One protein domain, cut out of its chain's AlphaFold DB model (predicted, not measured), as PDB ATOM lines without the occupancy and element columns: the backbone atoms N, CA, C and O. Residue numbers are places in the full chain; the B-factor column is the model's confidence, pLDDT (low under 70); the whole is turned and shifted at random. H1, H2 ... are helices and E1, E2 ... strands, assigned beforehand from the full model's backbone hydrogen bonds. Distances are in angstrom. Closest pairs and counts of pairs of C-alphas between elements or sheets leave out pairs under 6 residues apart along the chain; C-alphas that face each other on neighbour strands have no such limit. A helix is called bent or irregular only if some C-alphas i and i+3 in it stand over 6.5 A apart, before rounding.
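This is residues 102 to 169 of the 170 residues of an uncharacterized protein of Clostridia bacterium (UniProt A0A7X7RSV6). Two small three-stranded sheets face each other as a sandwich, their strands crossed, with E1, E2 and E5 in one sheet and E4, E3 and E6 in the other. The loop of residues 117 to 126 and the long link of residues 154 to 165 reach toward opposite ends of the longest axis, and the short helix H1 sits beside the first sheet at the beginning of E5. The printed part has 68 residues, with one named helix and six named strands in the order E1 E2 H1 E3 E4 E5 E6; both sheets, E1 - E2 - E5 and E4 - E3 - E6, are antiparallel. The class is mostly strand, though under half of the residues are in named elements. The whole is compact, with a radius of gyration of the C-alphas of 12.1 A, and its outline is elongated, 38 by 24 by 19 A.

E1, residues 106 to 109, and E2, residues 112 to 116, form a hairpin, with N 107 and O 114 within hydrogen-bond range at 3.0 A. E5, residues 148 to 153, is the antiparallel neighbour of E2 at 158 degrees, with N 115 and O 149 2.9 A apart. H1, residues 127 to 130, is on this sheet and at the sheet's level, at a height of 0.1 A; the closest C-alphas of H1 and E5 are those of Gly 127 and Leu 148, 4.4 A apart. H1 is too short for an O i to N i+4 pair, and its one O i to N i+3 pair is within hydrogen-bond range. E3, residues 133 to 137, and E4, residues 142 to 145, form a hairpin, with N 135 and O 143 2.8 A apart. E6, residues 166 to 169, is the antiparallel neighbour of E3, with N 167 and O 136 2.9 A apart. The two sheets make a sandwich, two sheets face to face: the parts that face each other are 10.0 A centre to centre, and the strands of the one sheet stand at 74 degrees to those of the other. The closest C-alphas of E1 and E6 are those of Ile 109 and Ala 166, 5.4 A apart. E4 and E5 meet only through their link, while E5 and E6 are apart.

E1 begins at C-alpha 106, (243.923, 81.975, 300.807), and spans 10.0 A. E2 spans 13.1 A, H1 6.1 A, E3 12.7 A and E4 10.1 A. H1 is neither bent nor irregular, but only just: C-alphas 127 and 130 are 6.1 A apart. E5, the longest strand, spans 14.5 A, and E6 spans 9.6 A to C-alpha 169, (254.698, 74.058, 291.539).

The two C-alphas farthest apart, those of Lys 122 and His 157, are 38.4 A apart. The printed part has no cut. The link E5 to E6 is long, with 12 residues. The mean pLDDT of the printed part is 95.4, and no printed residue is under 70.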
ATOM      1  N   ASP A 102     237.875  79.899 303.155       94.19
ATOM      2  CA  ASP A 102     237.234  79.594 301.869       94.19
ATOM      3  C   ASP A 102     237.417  80.712 300.827       94.19
ATOM      4  O   ASP A 102     236.962  80.608 299.684       94.19
ATOM      5  N   LEU A 103     238.108  81.802 301.180       95.81
ATOM      6  CA  LEU A 103     238.421  82.854 300.220       95.81
ATOM      7  C   LEU A 103     239.427  82.350 299.177       95.81
ATOM      8  O   LEU A 103     240.491  81.834 299.506       95.81
ATOM      9  N   LYS A 104     239.162  82.633 297.896       94.75
ATOM     10  CA  LYS A 104     240.005  82.210 296.753       94.75
ATOM     11  C   LYS A 104     241.467  82.680 296.810       94.75
ATOM     12  O   LYS A 104     242.311  82.139 296.093       94.75
ATOM     13  N   LYS A 105     241.742  83.708 297.619       95.94
ATOM     14  CA  LYS A 105     243.071  84.293 297.842       95.94
ATOM     15  C   LYS A 105     243.874  83.601 298.949       95.94
ATOM     16  O   LYS A 105     245.023  83.969 299.159       95.94
ATOM     17  N   VAL A 106     243.279  82.662 299.682       97.56
ATOM     18  CA  VAL A 106     243.923  81.975 300.807       97.56
ATOM     19  C   VAL A 106     244.475  80.636 300.339       97.56
ATOM     20  O   VAL A 106     243.722  79.776 299.883       97.56
ATOM     21  N   ALA A 107     245.785  80.456 300.480       97.94
ATOM     22  CA  ALA A 107     246.473  79.203 300.196       97.94
ATOM     23  C   ALA A 107     247.024  78.603 301.495       97.94
ATOM     24  O   ALA A 107     247.578  79.314 302.332       97.94
ATOM     25  N   ARG A 108     246.869  77.292 301.655       98.31
ATOM     26  CA  ARG A 108     247.415  76.490 302.751       98.31
ATOM     27  C   ARG A 108     248.215  75.354 302.139       98.31
ATOM     28  O   ARG A 108     247.657  74.575 301.363       98.31
ATOM     29  N   ILE A 109     249.518  75.368 302.386       98.19
ATOM     30  CA  ILE A 109     250.497  74.524 301.699       98.19
ATOM     31  C   ILE A 109     251.483  74.011 302.746       98.19
ATOM     32  O   ILE A 109     252.133  74.825 303.399       98.19
ATOM     33  N   ASN A 110     251.616  72.691 302.892       97.12
ATOM     34  CA  ASN A 110     252.491  72.033 303.866       97.12
ATOM     35  C   ASN A 110     252.315  72.569 305.299       97.12
ATOM     36  O   ASN A 110     253.290  72.875 305.987       97.12
ATOM     37  N   GLY A 111     251.068  72.747 305.742       97.19
ATOM     38  CA  GLY A 111     250.758  73.256 307.081       97.19
ATOM     39  C   GLY A 111     251.112  74.731 307.295       97.19
ATOM     40  O   GLY A 111     251.132  75.194 308.431       97.19
ATOM     41  N   SER A 112     251.388  75.486 306.231       98.31
ATOM     42  CA  SER A 112     251.660  76.925 306.274       98.31
ATOM     43  C   SER A 112     250.518  77.724 305.656       98.31
ATOM     44  O   SER A 112     249.954  77.320 304.641       98.31
ATOM     45  N   HIS A 113     250.184  78.879 306.243       98.44
ATOM     46  CA  HIS A 113     249.105  79.743 305.759       98.44
ATOM     47  C   HIS A 113     249.642  80.941 304.966       98.44
ATOM     48  O   HIS A 113     250.488  81.703 305.443       98.44
ATOM     49  N   TYR A 114     249.067  81.171 303.788       98.25
ATOM     50  CA  TYR A 114     249.432  82.251 302.879       98.25
ATOM     51  C   TYR A 114     248.213  83.030 302.381       98.25
ATOM     52  O   TYR A 114     247.119  82.489 302.206       98.25
ATOM     53  N   VAL A 115     248.422  84.316 302.094       97.69
ATOM     54  CA  VAL A 115     247.443  85.178 301.422       97.69
ATOM     55  C   VAL A 115     248.056  85.740 300.147       97.69
ATOM     56  O   VAL A 115     249.113  86.365 300.173       97.69
ATOM     57  N   ILE A 116     247.368  85.533 299.031       97.19
ATOM     58  CA  ILE A 116     247.720  86.085 297.725       97.19
ATOM     59  C   ILE A 116     247.126  87.491 297.649       97.19
ATOM     60  O   ILE A 116     245.903  87.660 297.622       97.19
ATOM     61  N   ALA A 117     247.982  88.507 297.658       94.94
ATOM     62  CA  ALA A 117     247.564  89.889 297.471       94.94
ATOM     63  C   ALA A 117     247.593  90.268 295.977       94.94
ATOM     64  O   ALA A 117     248.270  89.609 295.187       94.94
ATOM     65  N   PRO A 118     246.863  91.318 295.558       92.25
ATOM     66  CA  PRO A 118     246.940  91.819 294.190       92.25
ATOM     67  C   PRO A 118     248.362  92.259 293.824       92.25
ATOM     68  O   PRO A 118     249.036  92.915 294.619       92.25
ATOM     69  N   ASP A 119     248.800  91.943 292.608       87.62
ATOM     70  CA  ASP A 119     250.070  92.424 292.064       87.62
ATOM     71  C   ASP A 119     249.923  93.884 291.605       87.62
ATOM     72  O   ASP A 119     249.700  94.173 290.431       87.62
ATOM     73  N   ASP A 120     250.020  94.820 292.551       87.25
ATOM     74  CA  ASP A 120     250.048  96.254 292.252       87.25
ATOM     75  C   ASP A 120     251.490  96.692 291.918       87.25
ATOM     76  O   ASP A 120     252.389  96.548 292.758       87.25
ATOM     77  N   PRO A 121     251.761  97.229 290.712       82.62
ATOM     78  CA  PRO A 121     253.079  97.753 290.358       82.62
ATOM     79  C   PRO A 121     253.501  98.967 291.198       82.62
ATOM     80  O   PRO A 121     254.690  99.260 291.266       82.62
ATOM     81  N   LYS A 122     252.560  99.665 291.846       88.25
ATOM     82  CA  LYS A 122     252.834 100.804 292.734       88.25
ATOM     83  C   LYS A 122     253.093 100.390 294.182       88.25
ATOM     84  O   LYS A 122     253.481 101.235 294.988       88.25
ATOM     85  N   ALA A 123     252.871  99.123 294.534       85.81
ATOM     86  CA  ALA A 123     253.121  98.646 295.885       85.81
ATOM     87  C   ALA A 123     254.623  98.684 296.192       85.81
ATOM     88  O   ALA A 123     255.418  98.003 295.547       85.81
ATOM     89  N   VAL A 124     254.993  99.461 297.215       88.44
ATOM     90  CA  VAL A 124     256.379  99.566 297.705       88.44
ATOM     91  C   VAL A 124     256.855  98.236 298.291       88.44
ATOM     92  O   VAL A 124     258.005  97.850 298.107       88.44
ATOM     93  N   PHE A 125     255.957  97.517 298.968       90.94
ATOM     94  CA  PHE A 125     256.232  96.210 299.551       90.94
ATOM     95  C   PHE A 125     255.341  95.150 298.920       90.94
ATOM     96  O   PHE A 125     254.122  95.314 298.829       90.94
ATOM     97  N   LYS A 126     255.967  94.043 298.532       93.44
ATOM     98  CA  LYS A 126     255.297  92.839 298.051       93.44
ATOM     99  C   LYS A 126     255.665  91.667 298.947       93.44
ATOM    100  O   LYS A 126     256.771  91.610 299.491       93.44
ATOM    101  N   GLY A 127     254.738  90.731 299.083       93.25
ATOM    102  CA  GLY A 127     254.973  89.457 299.741       93.25
ATOM    103  C   GLY A 127     256.188  88.754 299.132       93.25
ATOM    104  O   GLY A 127     256.382  88.794 297.917       93.25
ATOM    105  N   PHE A 128     257.057  88.206 299.987       95.00
ATOM    106  CA  PHE A 128     258.364  87.651 299.601       95.00
ATOM    107  C   PHE A 128     259.203  88.566 298.685       95.00
ATOM    108  O   PHE A 128     259.946  88.095 297.826       95.00
ATOM    109  N   GLY A 129     259.084  89.888 298.843       92.88
ATOM    110  CA  GLY A 129     259.889  90.854 298.095       92.88
ATOM    111  C   GLY A 129     259.615  90.890 296.589       92.88
ATOM    112  O   GLY A 129     260.429  91.439 295.855       92.88
ATOM    113  N   GLY A 130     258.498  90.330 296.111       94.00
ATOM    114  CA  GLY A 130     258.186  90.321 294.680       94.00
ATOM    115  C   GLY A 130     258.567  89.038 293.940       94.00
ATOM    116  O   GLY A 130     258.443  89.006 292.718       94.00
ATOM    117  N   ALA A 131     259.061  88.007 294.631       94.50
ATOM    118  CA  ALA A 131     259.417  86.743 293.990       94.50
ATOM    119  C   ALA A 131     258.191  86.063 293.355       94.50
ATOM    120  O   ALA A 131     257.095  86.097 293.918       94.50
ATOM    121  N   GLU A 132     258.380  85.439 292.189       95.75
ATOM    122  CA  GLU A 132     257.324  84.684 291.510       95.75
ATOM    123  C   GLU A 132     257.059  83.359 292.237       95.75
ATOM    124  O   GLU A 132     257.971  82.567 292.472       95.75
ATOM    125  N   PHE A 133     255.789  83.090 292.532       96.88
ATOM    126  CA  PHE A 133     255.317  81.799 293.016       96.88
ATOM    127  C   PHE A 133     254.234  81.261 292.098       96.88
ATOM    128  O   PHE A 133     253.274  81.961 291.762       96.88
ATOM    129  N   LYS A 134     254.345  79.976 291.762       97.75
ATOM    130  CA  LYS A 134     253.311  79.231 291.051       97.75
ATOM    131  C   LYS A 134     252.645  78.271 292.031       97.75
ATOM    132  O   LYS A 134     253.305  77.477 292.699       97.75
ATOM    133  N   ILE A 135     251.325  78.349 292.119       98.12
ATOM    134  CA  ILE A 135     250.510  77.604 293.078       98.12
ATOM    135  C   ILE A 135     249.427  76.848 292.315       98.12
ATOM    136  O   ILE A 135     248.743  77.414 291.457       98.12
ATOM    137  N   ARG A 136     249.243  75.567 292.642       98.25
ATOM    138  CA  ARG A 136     248.114  74.753 292.181       98.25
ATOM    139  C   ARG A 136     247.225  74.413 293.366       98.25
ATOM    140  O   ARG A 136     247.664  73.735 294.286       98.25
ATOM    141  N   PHE A 137     245.981  74.861 293.320       98.31
ATOM    142  CA  PHE A 137     244.965  74.521 294.306       98.31
ATOM    143  C   PHE A 137     244.379  73.133 294.031       98.31
ATOM    144  O   PHE A 137     244.317  72.685 292.884       98.31
ATOM    145  N   HIS A 138     243.913  72.465 295.086       97.38
ATOM    146  CA  HIS A 138     243.245  71.161 294.999       97.38
ATOM    147  C   HIS A 138     241.908  71.239 294.242       97.38
ATOM    148  O   HIS A 138     241.468  70.244 293.677       97.38
ATOM    149  N   ASP A 139     241.306  72.431 294.157       95.81
ATOM    150  CA  ASP A 139     240.127  72.722 293.326       95.81
ATOM    151  C   ASP A 139     240.441  72.811 291.812       95.81
ATOM    152  O   ASP A 139     239.551  73.070 291.003       95.81
ATOM    153  N   GLY A 140     241.706  72.622 291.418       96.19
ATOM    154  CA  GLY A 140     242.176  72.668 290.034       96.19
ATOM    155  C   GLY A 140     242.655  74.044 289.559       96.19
ATOM    156  O   GLY A 140     243.271  74.133 288.491       96.19
ATOM    157  N   ARG A 141     242.443  75.123 290.325       96.12
ATOM    158  CA  ARG A 141     242.928  76.459 289.950       96.12
ATOM    159  C   ARG A 141     244.451  76.522 289.980       96.12
ATOM    160  O   ARG A 141     245.108  75.979 290.868       96.12
ATOM    161  N   LYS A 142     245.017  77.271 289.036       97.12
ATOM    162  CA  LYS A 142     246.441  77.613 288.999       97.12
ATOM    163  C   LYS A 142     246.591  79.120 289.132       97.12
ATOM    164  O   LYS A 142     245.860  79.864 288.484       97.12
ATOM    165  N   VAL A 143     247.519  79.552 289.974       96.12
ATOM    166  CA  VAL A 143     247.812  80.967 290.208       96.12
ATOM    167  C   VAL A 143     249.311  81.184 290.092       96.12
ATOM    168  O   VAL A 143     250.092  80.411 290.640       96.12
ATOM    169  N   ILE A 144     249.690  82.242 289.383       96.31
ATOM    170  CA  ILE A 144     251.038  82.807 289.396       96.31
ATOM    171  C   ILE A 144     250.915  84.160 290.095       96.31
ATOM    172  O   ILE A 144     250.003  84.922 289.775       96.31
ATOM    173  N   THR A 145     251.764  84.434 291.080       95.44
ATOM    174  CA  THR A 145     251.730  85.688 291.844       95.44
ATOM    175  C   THR A 145     253.130  86.142 292.216       95.44
ATOM    176  O   THR A 145     254.003  85.310 292.455       95.44
ATOM    177  N   HIS A 146     253.316  87.456 292.315       95.81
ATOM    178  CA  HIS A 146     254.528  88.079 292.844       95.81
ATOM    179  C   HIS A 146     254.288  88.723 294.219       95.81
ATOM    180  O   HIS A 146     255.123  89.472 294.717       95.81
ATOM    181  N   ASN A 147     253.133  88.479 294.845       96.62
ATOM    182  CA  ASN A 147     252.719  89.155 296.072       96.62
ATOM    183  C   ASN A 147     252.092  88.169 297.070       96.62
ATOM    184  O   ASN A 147     250.934  88.295 297.483       96.62
ATOM    185  N   LEU A 148     252.876  87.156 297.443       97.25
ATOM    186  CA  LEU A 148     252.472  86.094 298.361       97.25
ATOM    187  C   LEU A 148     252.883  86.421 299.804       97.25
ATOM    188  O   LEU A 148     254.066  86.525 300.116       97.25
ATOM    189  N   TRP A 149     251.914  86.554 300.708       97.44
ATOM    190  CA  TRP A 149     252.160  86.892 302.111       97.44
ATOM    191  C   TRP A 149     252.079  85.659 302.999       97.44
ATOM    192  O   TRP A 149     251.004  85.082 303.160       97.44
ATOM    193  N   PHE A 150     253.197  85.291 303.623       97.31
ATOM    194  CA  PHE A 150     253.221  84.279 304.674       97.31
ATOM    195  C   PHE A 150     252.609  84.837 305.963       97.31
ATOM    196  O   PHE A 150     252.979  85.917 306.419       97.31
ATOM    197  N   GLN A 151     251.642  84.116 306.527       96.62
ATOM    198  CA  GLN A 151     250.948  84.495 307.764       96.62
ATOM    199  C   GLN A 151     251.412  83.674 308.975       96.62
ATOM    200  O   GLN A 151     251.035  84.000 310.097       96.62
ATOM    201  N   GLY A 152     252.218  82.631 308.755       96.81
ATOM    202  CA  GLY A 152     252.725  81.744 309.796       96.81
ATOM    203  C   GLY A 152     252.437  80.268 309.527       96.81
ATOM    204  O   GLY A 152     251.640  79.906 308.654       96.81
ATOM    205  N   GLU A 153     253.101  79.420 310.307       97.69
ATOM    206  CA  GLU A 153     252.836  77.984 310.367       97.69
ATOM    207  C   GLU A 153     251.563  77.717 311.172       97.69
ATOM    208  O   GLU A 153     251.365  78.293 312.245       97.69
ATOM    209  N   ILE A 154     250.705  76.837 310.660       97.00
ATOM    210  CA  ILE A 154     249.431  76.477 311.279       97.00
ATOM    211  C   ILE A 154     249.715  75.607 312.518       97.00
ATOM    212  O   ILE A 154     250.287  74.515 312.380       97.00
ATOM    213  N   PRO A 155     249.311  76.047 313.729       94.19
ATOM    214  CA  PRO A 155     249.483  75.265 314.944       94.19
ATOM    215  C   PRO A 155     248.751  73.932 314.851       94.19
ATOM    216  O   PRO A 155     247.681  73.844 314.255       94.19
ATOM    217  N   GLU A 156     249.300  72.909 315.501       91.44
ATOM    218  CA  GLU A 156     248.794  71.535 315.436       91.44
ATOM    219  C   GLU A 156     247.289  71.426 315.725       91.44
ATOM    220  O   GLU A 156     246.554  70.865 314.921       91.44
ATOM    221  N   HIS A 157     246.813  72.080 316.788       90.69
ATOM    222  CA  HIS A 157     245.401  72.096 317.195       90.69
ATOM    223  C   HIS A 157     244.454  72.854 316.244       90.69
ATOM    224  O   HIS A 157     243.263  72.936 316.522       90.69
ATOM    225  N   PHE A 158     244.965  73.432 315.152       95.25
ATOM    226  CA  PHE A 158     244.175  74.087 314.104       95.25
ATOM    227  C   PHE A 158     244.294  73.399 312.737       95.25
ATOM    228  O   PHE A 158     243.633  73.825 311.790       95.25
ATOM    229  N   ARG A 159     245.122  72.355 312.599       93.44
ATOM    230  CA  ARG A 159     245.359  71.697 311.301       93.44
ATOM    231  C   ARG A 159     244.106  71.025 310.745       93.44
ATOM    232  O   ARG A 159     243.898  71.074 309.537       93.44
ATOM    233  N   ASP A 160     243.256  70.491 311.617       95.38
ATOM    234  CA  ASP A 160     241.991  69.865 311.217       95.38
ATOM    235  C   ASP A 160     240.992  70.894 310.658       95.38
ATOM    236  O   ASP A 160     240.287  70.624 309.685       95.38
ATOM    237  N   ASP A 161     240.968  72.108 311.217       96.44
ATOM    238  CA  ASP A 161     240.103  73.200 310.749       96.44
ATOM    239  C   ASP A 161     240.639  73.887 309.481       96.44
ATOM    240  O   ASP A 161     239.867  74.454 308.688       96.44
ATOM    241  N   LEU A 162     241.963  73.855 309.303       97.19
ATOM    242  CA  LEU A 162     242.720  74.519 308.243       97.19
ATOM    243  C   LEU A 162     243.594  73.521 307.457       97.19
ATOM    244  O   LEU A 162     244.812  73.701 307.395       97.19
ATOM    245  N   PRO A 163     243.000  72.509 306.797       97.31
ATOM    246  CA  PRO A 163     243.762  71.542 306.020       97.31
ATOM    247  C   PRO A 163     244.379  72.192 304.779       97.31
ATOM    248  O   PRO A 163     243.841  73.171 304.240       97.31
ATOM    249  N   ASP A 164     245.477  71.617 304.290       98.00
ATOM    250  CA  ASP A 164     246.123  72.061 303.056       98.00
ATOM    251  C   ASP A 164     245.143  72.050 301.874       98.00
ATOM    252  O   ASP A 164     244.359  71.119 301.675       98.00
ATOM    253  N   ASN A 165     245.186  73.113 301.073       98.25
ATOM    254  CA  ASN A 165     244.302  73.303 299.922       98.25
ATOM    255  C   ASN A 165     245.055  73.541 298.609       98.25
ATOM    256  O   ASN A 165     244.417  73.745 297.571       98.25
ATOM    257  N   ALA A 166     246.384  73.568 298.648       98.19
ATOM    258  CA  ALA A 166     247.212  73.857 297.497       98.19
ATOM    259  C   ALA A 166     248.625  73.282 297.648       98.19
ATOM    260  O   ALA A 166     249.054  72.887 298.729       98.19
ATOM    261  N   VAL A 167     249.366  73.308 296.541       98.25
ATOM    262  CA  VAL A 167     250.783  72.949 296.459       98.25
ATOM    263  C   VAL A 167     251.558  73.989 295.652       98.25
ATOM    264  O   VAL A 167     251.029  74.567 294.694       98.25
ATOM    265  N   PHE A 168     252.823  74.212 296.011       98.06
ATOM    266  CA  PHE A 168     253.758  74.936 295.148       98.06
ATOM    267  C   PHE A 168     254.136  74.077 293.941       98.06
ATOM    268  O   PHE A 168     254.262  72.857 294.046       98.06
ATOM    269  N   ILE A 169     254.301  74.717 292.785       96.19
ATOM    270  CA  ILE A 169     254.698  74.058 291.539       96.19
ATOM    271  C   ILE A 169     255.865  74.814 290.899       96.19
ATOM    272  O   ILE A 169     256.027  76.011 291.133       96.19
TER     273      ILE A 169